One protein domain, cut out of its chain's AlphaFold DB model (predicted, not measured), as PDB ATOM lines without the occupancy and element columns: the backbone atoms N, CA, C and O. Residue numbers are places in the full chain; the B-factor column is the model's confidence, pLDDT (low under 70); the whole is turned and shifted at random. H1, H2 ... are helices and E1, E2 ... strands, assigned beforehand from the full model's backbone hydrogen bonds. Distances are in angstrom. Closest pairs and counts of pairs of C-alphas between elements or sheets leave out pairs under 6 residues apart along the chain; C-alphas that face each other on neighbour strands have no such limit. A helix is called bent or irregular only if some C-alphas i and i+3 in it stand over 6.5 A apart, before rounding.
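What this domain is: This is residues 6 to 106 of the 106 residues of an uncharacterized protein of Escherichia coli (UniProt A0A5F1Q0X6). One strongly twisted, curled sheet of five strands bends partly round a single long helix, H3, which packs on one face; the opposite face bears no named helix. The short helices H1 and H2 only graze the sheet, H1 near the end of E3 and H2 just before H3. The printed part has 101 residues, with three named helices and five named strands in the order E1 H1 E2 E3 H2 H3 E4 E5. The sheet runs E3 E2 E1 E4 E5, antiparallel throughout, and the class is mixed, helices and strands. The whole is compact, with a radius of gyration of the C-alphas of 13.4 A, yet elongated, spanning 44 by 27 by 20 A.

Where its parts are: In the sheet, E1 is residues 6 to 13, 22.2 A long, starting with C-alpha 6 at (132.030, 144.342, 83.043). E2 is residues 28 to 36, 26.4 A, and E3 residues 42 to 47, 16.7 A. E4, residues 83 to 95, is the longest strand at 33.5 A and bends by 53 degrees at residue 86. E5, residues 101 to 105, measures 13.4 A and ends with C-alpha 105 at (136.221, 147.715, 74.698). H3, residues 59 to 72, is 20.1 A long, with C-alpha 59 at (142.215, 148.426, 77.182). H1 is residues 18 to 24, 7.6 A, and irregular: C-alphas 20 and 23 are 9.5 A apart. H2 is residues 53 to 57, 7.8 A.

How they stand to each other: E3 and E5 are the edge strands. E1 and E4 are antiparallel at 161 degrees, with N 9 and O 89 within hydrogen-bond range at 2.9 A. E1 and E2 stand at 160 degrees, with N 8 and O 33 at 2.9 A. E2 and E3 form a hairpin, with N 32 and O 44 at 3.0 A. E4 and E5 form another, at 140 degrees, with N 94 and O 102 at 2.9 A. From edge to edge the strands' lines turn by 60 degrees. H3 is on the sheet; the C-alphas of Pro 59 and Ile 103 in E5 are 6.0 A apart, those of Ser 69 and Ile 44 in E3 7.0 A. H2 and H3 only just touch, only at the corner, with 3 pairs of C-alphas within 8 A, the closest those of Leu 56 and Ile 62 at 6.8 A; H3 does so with residues 61 to 62 alone. H1 only grazes the sheet with residues 21 to 24, the C-alphas of Phe 24 and Ser 47 being 6.3 A apart; it is apart from H2 and H3. Every O i to N i+4 pair is within range in H3, against 1 of 3 in H1 and 0 of 1 in H2, where O i to N i+3 gives 1 of 4 and 2 of 2.

The domain as a whole: The C-alphas farthest apart are those of Asn 16 and Glu 97, 44.3 A. The printed part has no cut; the link from H3 to E4, 10 residues, is short, and the others are tight. The mean pLDDT of the printed part is 87.1; residues 38, 49 to 50 and 99 are under 70.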
ATOM      1  N   ILE A   6     132.363 143.125  83.779       93.25
ATOM      2  CA  ILE A   6     132.030 144.342  83.043       93.25
ATOM      3  C   ILE A   6     132.608 145.538  83.788       93.25
ATOM      4  O   ILE A   6     132.502 145.642  85.009       93.25
ATOM      5  N   ILE A   7     133.237 146.439  83.042       94.38
ATOM      6  CA  ILE A   7     133.774 147.692  83.560       94.38
ATOM      7  C   ILE A   7     133.103 148.830  82.807       94.38
ATOM      8  O   ILE A   7     133.403 149.058  81.637       94.38
ATOM      9  N   LYS A   8     132.224 149.568  83.478       95.06
ATOM     10  CA  LYS A   8     131.633 150.802  82.946       95.06
ATOM     11  C   LYS A   8     132.370 151.993  83.521       95.06
ATOM     12  O   LYS A   8     132.620 152.048  84.724       95.06
ATOM     13  N   VAL A   9     132.712 152.951  82.670       94.06
ATOM     14  CA  VAL A   9     133.377 154.184  83.092       94.06
ATOM     15  C   VAL A   9     132.382 155.325  82.996       94.06
ATOM     16  O   VAL A   9     131.994 155.727  81.900       94.06
ATOM     17  N   MET A  10     131.980 155.833  84.157       94.06
ATOM     18  CA  MET A  10     131.137 157.017  84.288       94.06
ATOM     19  C   MET A  10     132.027 158.230  84.518       94.06
ATOM     20  O   MET A  10     132.927 158.161  85.349       94.06
ATOM     21  N   ARG A  11     131.782 159.338  83.824       92.38
ATOM     22  CA  ARG A  11     132.532 160.589  83.971       92.38
ATOM     23  C   ARG A  11     131.590 161.728  84.321       92.38
ATOM     24  O   ARG A  11     130.504 161.807  83.766       92.38
ATOM     25  N   GLY A  12     132.012 162.614  85.212       92.62
ATOM     26  CA  GLY A  12     131.207 163.742  85.668       92.62
ATOM     27  C   GLY A  12     131.890 164.476  86.813       92.62
ATOM     28  O   GLY A  12     133.116 164.446  86.943       92.62
ATOM     29  N   THR A  13     131.102 165.130  87.656       93.00
ATOM     30  CA  THR A  13     131.593 165.794  88.867       93.00
ATOM     31  C   THR A  13     131.140 165.026  90.100       93.00
ATOM     32  O   THR A  13     129.980 164.647  90.223       93.00
ATOM     33  N   PHE A  14     132.061 164.759  91.021       91.50
ATOM     34  CA  PHE A  14     131.706 164.168  92.304       91.50
ATOM     35  C   PHE A  14     130.823 165.136  93.097       91.50
ATOM     36  O   PHE A  14     131.180 166.316  93.186       91.50
ATOM     37  N   PRO A  15     129.738 164.662  93.737       91.56
ATOM     38  CA  PRO A  15     128.941 165.514  94.606       91.56
ATOM     39  C   PRO A  15     129.807 166.166  95.688       91.56
ATOM     40  O   PRO A  15     130.802 165.594  96.152       91.56
ATOM     41  N   ASN A  16     129.434 167.372  96.108       91.94
ATOM     42  CA  ASN A  16     130.186 168.126  97.110       91.94
ATOM     43  C   ASN A  16     129.909 167.636  98.550       91.94
ATOM     44  O   ASN A  16     129.429 168.392  99.394       91.94
ATOM     45  N   ASP A  17     130.181 166.355  98.813       89.19
ATOM     46  CA  ASP A  17     130.084 165.713 100.129       89.19
ATOM     47  C   ASP A  17     131.450 165.152 100.554       89.19
ATOM     48  O   ASP A  17     131.855 164.051 100.176       89.19
ATOM     49  N   GLU A  18     132.174 165.919 101.370       87.56
ATOM     50  CA  GLU A  18     133.498 165.536 101.873       87.56
ATOM     51  C   GLU A  18     133.475 164.295 102.777       87.56
ATOM     52  O   GLU A  18     134.486 163.602 102.878       87.56
ATOM     53  N   LYS A  19     132.349 163.977 103.432       86.25
ATOM     54  CA  LYS A  19     132.269 162.786 104.294       86.25
ATOM     55  C   LYS A  19     132.188 161.511 103.467       86.25
ATOM     56  O   LYS A  19     132.784 160.510 103.854       86.25
ATOM     57  N   ALA A  20     131.443 161.554 102.366       82.19
ATOM     58  CA  ALA A  20     131.269 160.412 101.476       82.19
ATOM     59  C   ALA A  20     132.440 160.258 100.493       82.19
ATOM     60  O   ALA A  20     132.913 159.145 100.268       82.19
ATOM     61  N   TYR A  21     132.924 161.367  99.926       81.56
ATOM     62  CA  TYR A  21     133.854 161.352  98.790       81.56
ATOM     63  C   TYR A  21     135.254 161.877  99.126       81.56
ATOM     64  O   TYR A  21     136.152 161.798  98.287       81.56
ATOM     65  N   GLY A  22     135.471 162.391 100.341       85.25
ATOM     66  CA  GLY A  22     136.778 162.827 100.832       85.25
ATOM     67  C   GLY A  22     137.514 163.726  99.831       85.25
ATOM     68  O   GLY A  22     137.000 164.782  99.464       85.25
ATOM     69  N   PRO A  23     138.703 163.322  99.343       85.69
ATOM     70  CA  PRO A  23     139.507 164.143  98.438       85.69
ATOM     71  C   PRO A  23     138.882 164.358  97.049       85.69
ATOM     72  O   PRO A  23     139.397 165.195  96.299       85.69
ATOM     73  N   PHE A  24     137.826 163.618  96.699       86.88
ATOM     74  CA  PHE A  24     137.135 163.708  95.414       86.88
ATOM     75  C   PHE A  24     135.955 164.684  95.426       86.88
ATOM     76  O   PHE A  24     135.556 165.125  94.354       86.88
ATOM     77  N   ALA A  25     135.419 165.049  96.596       89.69
ATOM     78  CA  ALA A  25     134.214 165.874  96.711       89.69
ATOM     79  C   ALA A  25     134.305 167.174  95.887       89.69
ATOM     80  O   ALA A  25     135.297 167.904  95.962       89.69
ATOM     81  N   GLY A  26     133.277 167.440  95.073       90.62
ATOM     82  CA  GLY A  26     133.174 168.638  94.232       90.62
ATOM     83  C   GLY A  26     134.155 168.709  93.053       90.62
ATOM     84  O   GLY A  26     134.228 169.745  92.389       90.62
ATOM     85  N   LYS A  27     134.935 167.654  92.781       90.69
ATOM     86  CA  LYS A  27     135.927 167.638  91.694       90.69
ATOM     87  C   LYS A  27     135.415 166.905  90.454       90.69
ATOM     88  O   LYS A  27     134.631 165.966  90.579       90.69
ATOM     89  N   PRO A  28     135.874 167.281  89.249       91.31
ATOM     90  CA  PRO A  28     135.682 166.455  88.066       91.31
ATOM     91  C   PRO A  28     136.451 165.136  88.197       91.31
ATOM     92  O   PRO A  28     137.532 165.072  88.797       91.31
ATOM     93  N   GLY A  29     135.891 164.075  87.632       91.56
ATOM     94  CA  GLY A  29     136.433 162.739  87.782       91.56
ATOM     95  C   GLY A  29     135.688 161.670  87.003       91.56
ATOM     96  O   GLY A  29     134.773 161.943  86.223       91.56
ATOM     97  N   ALA A  30     136.091 160.432  87.265       92.19
ATOM     98  CA  ALA A  30     135.460 159.238  86.749       92.19
ATOM     99  C   ALA A  30     135.271 158.179  87.845       92.19
ATOM    100  O   ALA A  30     136.035 158.106  88.811       92.19
ATOM    101  N   ILE A  31     134.261 157.337  87.659       93.06
ATOM    102  CA  ILE A  31     133.997 156.134  88.440       93.06
ATOM    103  C   ILE A  31     134.097 154.938  87.505       93.06
ATOM    104  O   ILE A  31     133.376 154.857  86.510       93.06
ATOM    105  N   PHE A  32     134.958 153.988  87.857       93.94
ATOM    106  CA  PHE A  32     134.952 152.665  87.246       93.94
ATOM    107  C   PHE A  32     134.008 151.782  88.049       93.94
ATOM    108  O   PHE A  32     134.321 151.391  89.173       93.94
ATOM    109  N   HIS A  33     132.852 151.490  87.468       94.50
ATOM    110  CA  HIS A  33     131.916 150.495  87.961       94.50
ATOM    111  C   HIS A  33     132.386 149.130  87.460       94.50
ATOM    112  O   HIS A  33     132.304 148.847  86.267       94.50
ATOM    113  N   VAL A  34     132.881 148.302  88.374       92.88
ATOM    114  CA  VAL A  34     133.405 146.961  88.105       92.88
ATOM    115  C   VAL A  34     132.418 145.932  88.641       92.88
ATOM    116  O   VAL A  34     132.256 145.802  89.851       92.88
ATOM    117  N   GLU A  35     131.762 145.202  87.748       91.06
ATOM    118  CA  GLU A  35     130.708 144.238  88.076       91.06
ATOM    119  C   GLU A  35     131.082 142.850  87.544       91.06
ATOM    120  O   GLU A  35     131.354 142.677  86.357       91.06
ATOM    121  N   ALA A  36     131.114 141.848  88.423       84.38
ATOM    122  CA  ALA A  36     131.251 140.448  88.025       84.38
ATOM    123  C   ALA A  36     129.860 139.814  87.870       84.38
ATOM    124  O   ALA A  36     128.972 140.122  88.656       84.38
ATOM    125  N   GLU A  37     129.692 138.877  86.925       73.31
ATOM    126  CA  GLU A  37     128.400 138.218  86.603       73.31
ATOM    127  C   GLU A  37     127.620 137.690  87.828       73.31
ATOM    128  O   GLU A  37     126.393 137.664  87.814       73.31
ATOM    129  N   GLU A  38     128.314 137.273  88.890       68.38
ATOM    130  CA  GLU A  38     127.719 136.676  90.097       68.38
ATOM    131  C   GLU A  38     128.078 137.442  91.390       68.38
ATOM    132  O   GLU A  38     127.948 136.891  92.485       68.38
ATOM    133  N   GLY A  39     128.598 138.672  91.293       72.25
ATOM    134  CA  GLY A  39     129.231 139.374  92.416       72.25
ATOM    135  C   GLY A  39     128.670 140.760  92.725       72.25
ATOM    136  O   GLY A  39     127.936 141.353  91.942       72.25
ATOM    137  N   GLU A  40     129.062 141.293  93.882       80.25
ATOM    138  CA  GLU A  40     128.839 142.700  94.220       80.25
ATOM    139  C   GLU A  40     129.690 143.607  93.327       80.25
ATOM    140  O   GLU A  40     130.880 143.353  93.111       80.25
ATOM    141  N   ALA A  41     129.088 144.692  92.847       89.00
ATOM    142  CA  ALA A  41     129.805 145.730  92.125       89.00
ATOM    143  C   ALA A  41     130.781 146.473  93.049       89.00
ATOM    144  O   ALA A  41     130.490 146.732  94.219       89.00
ATOM    145  N   LYS A  42     131.935 146.851  92.501       90.75
ATOM    146  CA  LYS A  42     132.913 147.733  93.146       90.75
ATOM    147  C   LYS A  42     133.062 149.015  92.344       90.75
ATOM    148  O   LYS A  42     133.058 148.989  91.115       90.75
ATOM    149  N   TYR A  43     133.230 150.130  93.046       92.06
ATOM    150  CA  TYR A  43     133.307 151.454  92.436       92.06
ATOM    151  C   TYR A  43     134.670 152.067  92.731       92.06
ATOM    152  O   TYR A  43     135.010 152.301  93.889       92.06
ATOM    153  N   ILE A  44     135.474 152.316  91.701       92.06
ATOM    154  CA  ILE A  44     136.815 152.893  91.861       92.06
ATOM    155  C   ILE A  44     136.759 154.371  91.452       92.06
ATOM    156  O   ILE A  44     136.591 154.653  90.260       92.06
ATOM    157  N   PRO A  45     136.884 155.315  92.405       90.00
ATOM    158  CA  PRO A  45     136.890 156.739  92.106       90.00
ATOM    159  C   PRO A  45     138.256 157.224  91.625       90.00
ATOM    160  O   PRO A  45     139.297 156.864  92.175       90.00
ATOM    161  N   VAL A  46     138.247 158.095  90.617       88.44
ATOM    162  CA  VAL A  46     139.451 158.730  90.076       88.44
ATOM    163  C   VAL A  46     139.178 160.204  89.796       88.44
ATOM    164  O   VAL A  46     138.185 160.540  89.160       88.44
ATOM    165  N   SER A  47     140.049 161.101  90.257       82.69
ATOM    166  CA  SER A  47     139.959 162.532  89.942       82.69
ATOM    167  C   SER A  47     140.596 162.854  88.590       82.69
ATOM    168  O   SER A  47     141.552 162.199  88.167       82.69
ATOM    169  N   GLU A  48     140.136 163.923  87.945       78.00
ATOM    170  CA  GLU A  48     140.829 164.532  86.807       78.00
ATOM    171  C   GLU A  48     141.563 165.815  87.238       78.00
ATOM    172  O   GLU A  48     140.925 166.718  87.787       78.00
ATOM    173  N   PRO A  49     142.880 165.955  86.974       61.12
ATOM    174  CA  PRO A  49     143.890 164.901  86.773       61.12
ATOM    175  C   PRO A  49     144.132 164.126  88.089       61.12
ATOM    176  O   PRO A  49     143.933 164.705  89.165       61.12
ATOM    177  N   PRO A  50     144.544 162.835  88.070       63.31
ATOM    178  CA  PRO A  50     145.442 162.183  87.099       63.31
ATOM    179  C   PRO A  50     144.809 161.300  85.994       63.31
ATOM    180  O   PRO A  50     145.546 160.614  85.283       63.31
ATOM    181  N   PHE A  51     143.485 161.266  85.829       70.81
ATOM    182  CA  PHE A  51     142.834 160.498  84.754       70.81
ATOM    183  C   PHE A  51     142.543 161.353  83.513       70.81
ATOM    184  O   PHE A  51     142.066 162.475  83.641       70.81
ATOM    185  N   GLU A  52     142.817 160.822  82.318       79.62
ATOM    186  CA  GLU A  52     142.492 161.459  81.039       79.62
ATOM    187  C   GLU A  52     141.710 160.487  80.153       79.62
ATOM    188  O   GLU A  52     141.988 159.287  80.135       79.62
ATOM    189  N   MET A  53     140.772 161.013  79.362       76.69
ATOM    190  CA  MET A  53     139.940 160.233  78.432       76.69
ATOM    191  C   MET A  53     140.759 159.366  77.470       76.69
ATOM    192  O   MET A  53     140.351 158.249  77.167       76.69
ATOM    193  N   ALA A  54     141.934 159.836  77.040       80.44
ATOM    194  CA  ALA A  54     142.829 159.084  76.159       80.44
ATOM    195  C   ALA A  54     143.276 157.739  76.763       80.44
ATOM    196  O   ALA A  54     143.598 156.805  76.036       80.44
ATOM    197  N   HIS A  55     143.255 157.595  78.094       83.88
ATOM    198  CA  HIS A  55     143.589 156.329  78.750       83.88
ATOM    199  C   HIS A  55     142.566 155.220  78.449       83.88
ATOM    200  O   HIS A  55     142.897 154.043  78.580       83.88
ATOM    201  N   LEU A  56     141.340 155.575  78.042       86.81
ATOM    202  CA  LEU A  56     140.282 154.627  77.676       86.81
ATOM    203  C   LEU A  56     140.520 153.956  76.317       86.81
ATOM    204  O   LEU A  56     139.902 152.933  76.022       86.81
ATOM    205  N   ASP A  57     141.422 154.498  75.500       88.81
ATOM    206  CA  ASP A  57     141.778 153.922  74.201       88.81
ATOM    207  C   ASP A  57     142.804 152.781  74.329       88.81
ATOM    208  O   ASP A  57     143.096 152.087  73.356       88.81
ATOM    209  N   GLU A  58     143.305 152.526  75.543       91.25
ATOM    210  CA  GLU A  58     144.258 151.462  75.861       91.25
ATOM    211  C   GLU A  58     143.630 150.419  76.814       91.25
ATOM    212  O   GLU A  58     143.839 150.485  78.030       91.25
ATOM    213  N   PRO A  59     142.900 149.397  76.321       91.81
ATOM    214  CA  PRO A  59     142.215 148.426  77.182       91.81
ATOM    215  C   PRO A  59     143.131 147.760  78.221       91.81
ATOM    216  O   PRO A  59     142.782 147.657  79.396       91.81
ATOM    217  N   ASN A  60     144.356 147.376  77.843       91.12
ATOM    218  CA  ASN A  60     145.303 146.772  78.787       91.12
ATOM    219  C   ASN A  60     145.681 147.709  79.945       91.12
ATOM    220  O   ASN A  60     145.912 147.234  81.055       91.12
ATOM    221  N   ARG A  61     145.688 149.026  79.719       90.38
ATOM    222  CA  ARG A  61     145.923 150.018  80.768       90.38
ATOM    223  C   ARG A  61     144.767 150.054  81.764       90.38
ATOM    224  O   ARG A  61     145.011 150.097  82.968       90.38
ATOM    225  N   ILE A  62     143.530 149.962  81.273       91.69
ATOM    226  CA  ILE A  62     142.328 149.868  82.112       91.69
ATOM    227  C   ILE A  62     142.345 148.589  82.949       91.69
ATOM    228  O   ILE A  62     142.148 148.653  84.161       91.69
ATOM    229  N   LYS A  63     142.687 147.447  82.340       90.88
ATOM    230  CA  LYS A  63     142.867 146.177  83.059       90.88
ATOM    231  C   LYS A  63     143.877 146.302  84.200       90.88
ATOM    232  O   LYS A  63     143.584 145.894  85.322       90.88
ATOM    233  N   THR A  64     145.052 146.874  83.933       89.56
ATOM    234  CA  THR A  64     146.082 147.081  84.961       89.56
ATOM    235  C   THR A  64     145.599 148.022  86.063       89.56
ATOM    236  O   THR A  64     145.792 147.724  87.239       89.56
ATOM    237  N   PHE A  65     144.946 149.130  85.705       90.25
ATOM    238  CA  PHE A  65     144.430 150.100  86.668       90.25
ATOM    239  C   PHE A  65     143.374 149.496  87.602       90.25
ATOM    240  O   PHE A  65     143.482 149.623  88.825       90.25
ATOM    241  N   VAL A  66     142.384 148.797  87.037       90.19
ATOM    242  CA  VAL A  66     141.331 148.128  87.808       90.19
ATOM    243  C   VAL A  66     141.942 147.051  88.697       90.19
ATOM    244  O   VAL A  66     141.709 147.061  89.901       90.19
ATOM    245  N   GLY A  67     142.803 146.185  88.150       88.94
ATOM    246  CA  GLY A  67     143.465 145.131  88.921       88.94
ATOM    247  C   GLY A  67     144.261 145.657  90.122       88.94
ATOM    248  O   GLY A  67     144.134 145.126  91.225       88.94
ATOM    249  N   LEU A  68     145.038 146.731  89.940       88.75
ATOM    250  CA  LEU A  68     145.785 147.367  91.033       88.75
ATOM    251  C   LEU A  68     144.858 148.000  92.076       88.75
ATOM    252  O   LEU A  68     145.095 147.849  93.271       88.75
ATOM    253  N   SER A  69     143.792 148.673  91.642       89.69
ATOM    254  CA  SER A  69     142.831 149.315  92.547       89.69
ATOM    255  C   SER A  69     142.087 148.297  93.413       89.69
ATOM    256  O   SER A  69     141.955 148.504  94.621       89.69
ATOM    257  N   LEU A  70     141.684 147.164  92.819       86.56
ATOM    258  CA  LEU A  70     141.092 146.036  93.539       86.56
ATOM    259  C   LEU A  70     142.069 145.467  94.583       86.56
ATOM    260  O   LEU A  70     141.679 145.230  95.723       86.56
ATOM    261  N   MET A  71     143.346 145.293  94.223       88.00
ATOM    262  CA  MET A  71     144.378 144.774  95.133       88.00
ATOM    263  C   MET A  71     144.686 145.733  96.294       88.00
ATOM    264  O   MET A  71     144.924 145.283  97.412       88.00
ATOM    265  N   MET A  72     144.697 147.043  96.039       88.19
ATOM    266  CA  MET A  72     145.014 148.064  97.047       88.19
ATOM    267  C   MET A  72     143.833 148.422  97.957       88.19
ATOM    268  O   MET A  72     144.037 149.115  98.950       88.19
ATOM    269  N   GLY A  73     142.612 147.978  97.643       83.75
ATOM    270  CA  GLY A  73     141.425 148.333  98.425       83.75
ATOM    271  C   GLY A  73     140.916 149.756  98.176       83.75
ATOM    272  O   GLY A  73     140.150 150.274  98.984       83.75
ATOM    273  N   ASN A  74     141.317 150.402  97.076       82.38
ATOM    274  CA  ASN A  74     140.918 151.775  96.739       82.38
ATOM    275  C   ASN A  74     139.541 151.788  96.057       82.38
ATOM    276  O   ASN A  74     139.414 152.140  94.884       82.38
ATOM    277  N   MET A  75     138.523 151.329  96.780       85.56
ATOM    278  CA  MET A  75     137.175 151.105  96.269       85.56
ATOM    279  C   MET A  75     136.132 151.673  97.220       85.56
ATOM    280  O   MET A  75     136.343 151.762  98.427       85.56
ATOM    281  N   LEU A  76     134.980 152.004  96.656       84.19
ATOM    282  CA  LEU A  76     133.752 152.278  97.376       84.19
ATOM    283  C   LEU A  76     132.816 151.081  97.192       84.19
ATOM    284  O   LEU A  76     132.748 150.493  96.108       84.19
ATOM    285  N   ASP A  77     132.098 150.730  98.255       80.19
ATOM    286  CA  ASP A  77     131.103 149.651  98.232       80.19
ATOM    287  C   ASP A  77     129.732 150.130  97.737       80.19
ATOM    288  O   ASP A  77     128.911 149.329  97.300       80.19
ATOM    289  N   ASN A  78     129.491 151.443  97.776       83.88
ATOM    290  CA  ASN A  78     128.235 152.038  97.338       83.88
ATOM    291  C   ASN A  78     128.390 152.693  95.959       83.88
ATOM    292  O   ASN A  78     129.438 153.296  95.695       83.88
ATOM    293  N   PRO A  79     127.347 152.629  95.109       83.62
ATOM    294  CA  PRO A  79     127.319 153.365  93.856       83.62
ATOM    295  C   PRO A  79     127.497 154.862  94.092       83.62
ATOM    296  O   PRO A  79     127.017 155.419  95.080       83.62
ATOM    297  N   VAL A  80     128.185 155.501  93.151       82.75
ATOM    298  CA  VAL A  80     128.414 156.944  93.147       82.75
ATOM    299  C   VAL A  80     127.710 157.543  91.943       82.75
ATOM    300  O   VAL A  80     128.105 157.297  90.802       82.75
ATOM    301  N   ASP A  81     126.701 158.362  92.214       86.44
ATOM    302  CA  ASP A  81     126.031 159.162  91.196       86.44
ATOM    303  C   ASP A  81     126.808 160.464  90.994       86.44
ATOM    304  O   ASP A  81     126.779 161.371  91.829       86.44
ATOM    305  N   LEU A  82     127.545 160.540  89.884       91.31
ATOM    306  CA  LEU A  82     128.241 161.760  89.484       91.31
ATOM    307  C   LEU A  82     127.232 162.797  88.976       91.31
ATOM    308  O   LEU A  82     126.347 162.496  88.172       91.31
ATOM    309  N   GLU A  83     127.408 164.046  89.390       92.88
ATOM    310  CA  GLU A  83     126.683 165.183  88.838       92.88
ATOM    311  C   GLU A  83     127.050 165.348  87.358       92.88
ATOM    312  O   GLU A  83     128.229 165.434  86.999       92.88
ATOM    313  N   GLY A  84     126.033 165.345  86.488       91.88
ATOM    314  CA  GLY A  84     126.240 165.331  85.036       91.88
ATOM    315  C   GLY A  84     126.929 164.060  84.529       91.88
ATOM    316  O   GLY A  84     127.615 164.118  83.515       91.88
ATOM    317  N   GLY A  85     126.797 162.944  85.254       91.44
ATOM    318  CA  GLY A  85     127.442 161.676  84.939       91.44
ATOM    319  C   GLY A  85     127.046 161.105  83.576       91.44
ATOM    320  O   GLY A  85     125.870 160.854  83.320       91.44
ATOM    321  N   GLU A  86     128.036 160.818  82.735       93.56
ATOM    322  CA  GLU A  86     127.868 160.170  81.433       93.56
ATOM    323  C   GLU A  86     128.729 158.907  81.341       93.56
ATOM    324  O   GLU A  86     129.880 158.892  81.786       93.56
ATOM    325  N   GLN A  87     128.191 157.836  80.748       94.38
ATOM    326  CA  GLN A  87     128.982 156.647  80.429       94.38
ATOM    327  C   GLN A  87     129.869 156.952  79.218       94.38
ATOM    328  O   GLN A  87     129.368 157.167  78.117       94.38
ATOM    329  N   VAL A  88     131.186 156.948  79.415       93.75
ATOM    330  CA  VAL A  88     132.166 157.301  78.371       93.75
ATOM    331  C   VAL A  88     132.876 156.090  77.768       93.75
ATOM    332  O   VAL A  88     133.450 156.180  76.679       93.75
ATOM    333  N   ALA A  89     132.846 154.950  78.457       94.88
ATOM    334  CA  ALA A  89     133.372 153.691  77.951       94.88
ATOM    335  C   ALA A  89     132.762 152.493  78.682       94.88
ATOM    336  O   ALA A  89     132.326 152.597  79.830       94.88
ATOM    337  N   GLU A  90     132.802 151.346  78.015       95.69
ATOM    338  CA  GLU A  90     132.480 150.046  78.584       95.69
ATOM    339  C   GLU A  90     133.524 149.029  78.125       95.69
ATOM    340  O   GLU A  90     133.979 149.060  76.981       95.69
ATOM    341  N   PHE A  91     133.931 148.146  79.029       95.00
ATOM    342  CA  PHE A  91     134.880 147.081  78.745       95.00
ATOM    343  C   PHE A  91     134.368 145.759  79.285       95.00
ATOM    344  O   PHE A  91     133.699 145.705  80.320       95.00
ATOM    345  N   ARG A  92     134.771 144.682  78.619       93.44
ATOM    346  CA  ARG A  92     134.591 143.315  79.087       93.44
ATOM    347  C   ARG A  92     135.951 142.701  79.372       93.44
ATOM    348  O   ARG A  92     136.832 142.714  78.518       93.44
ATOM    349  N   MET A  93     136.106 142.164  80.575       90.94
ATOM    350  CA  MET A  93     137.252 141.362  80.984       90.94
ATOM    351  C   MET A  93     136.853 139.896  81.100       90.94
ATOM    352  O   MET A  93     135.936 139.569  81.849       90.94
ATOM    353  N   THR A  94     137.576 139.012  80.420       89.31
ATOM    354  CA  THR A  94     137.289 137.571  80.399       89.31
ATOM    355  C   THR A  94     138.531 136.801  80.852       89.31
ATOM    356  O   THR A  94     139.617 137.071  80.332       89.31
ATOM    357  N   PRO A  95     138.422 135.861  81.811       82.81
ATOM    358  CA  PRO A  95     139.530 134.971  82.150       82.81
ATOM    359  C   PRO A  95     139.962 134.153  80.927       82.81
ATOM    360  O   PRO A  95     139.109 133.665  80.189       82.81
ATOM    361  N   ASN A  96     141.264 133.971  80.728       80.19
ATOM    362  CA  ASN A  96     141.800 133.074  79.708       80.19
ATOM    363  C   ASN A  96     142.345 131.775  80.327       80.19
ATOM    364  O   ASN A  96     142.452 131.640  81.549       80.19
ATOM    365  N   GLU A  97     142.673 130.803  79.474       74.62
ATOM    366  CA  GLU A  97     143.100 129.459  79.897       74.62
ATOM    367  C   GLU A  97     144.437 129.456  80.662       74.62
ATOM    368  O   GLU A  97     144.679 128.571  81.479       74.62
ATOM    369  N   ASP A  98     145.263 130.487  80.470       74.00
ATOM    370  CA  ASP A  98     146.567 130.656  81.120       74.00
ATOM    371  C   ASP A  98     146.481 131.317  82.512       74.00
ATOM    372  O   ASP A  98     147.506 131.606  83.136       74.00
ATOM    373  N   GLY A  99     145.271 131.590  83.013       65.56
ATOM    374  CA  GLY A  99     145.055 132.249  84.305       65.56
ATOM    375  C   GLY A  99     145.241 133.772  84.281       65.56
ATOM    376  O   GLY A  99     145.269 134.404  85.339       65.56
ATOM    377  N   TYR A 100     145.344 134.374  83.094       77.56
ATOM    378  CA  TYR A 100     145.279 135.819  82.883       77.56
ATOM    379  C   TYR A 100     143.851 136.247  82.511       77.56
ATOM    380  O   TYR A 100     142.921 135.446  82.480       77.56
ATOM    381  N   ALA A 101     143.665 137.539  82.237       83.88
ATOM    382  CA  ALA A 101     142.424 138.070  81.690       83.88
ATOM    383  C   ALA A 101     142.695 138.859  80.407       83.88
ATOM    384  O   ALA A 101     143.606 139.703  80.348       83.88
ATOM    385  N   GLU A 102     141.880 138.597  79.396       90.25
ATOM    386  CA  GLU A 102     141.750 139.440  78.215       90.25
ATOM    387  C   GLU A 102     140.792 140.586  78.519       90.25
ATOM    388  O   GLU A 102     139.908 140.457  79.367       90.25
ATOM    389  N   ILE A 103     141.004 141.727  77.870       93.19
ATOM    390  CA  ILE A 103     140.132 142.890  77.994       93.19
ATOM    391  C   ILE A 103     139.869 143.472  76.615       93.19
ATOM    392  O   ILE A 103     140.792 143.663  75.823       93.19
ATOM    393  N   GLU A 104     138.615 143.800  76.358       93.00
ATOM    394  CA  GLU A 104     138.183 144.477  75.145       93.00
ATOM    395  C   GLU A 104     137.228 145.615  75.489       93.00
ATOM    396  O   GLU A 104     136.555 145.590  76.522       93.00
ATOM    397  N   ARG A 105     137.193 146.626  74.626       93.69
ATOM    398  CA  ARG A 105     136.221 147.715  74.698       93.69
ATOM    399  C   ARG A 105     134.971 147.304  73.923       93.69
ATOM    400  O   ARG A 105     135.112 146.745  72.835       93.69
ATOM    401  N   LEU A 106     133.797 147.562  74.493       91.62
ATOM    402  CA  LEU A 106     132.490 147.282  73.890       91.62
ATOM    403  C   LEU A 106     131.947 148.490  73.116       91.62
ATOM    404  O   LEU A 106     132.302 149.638  73.479       91.62
TER     405      LEU A 106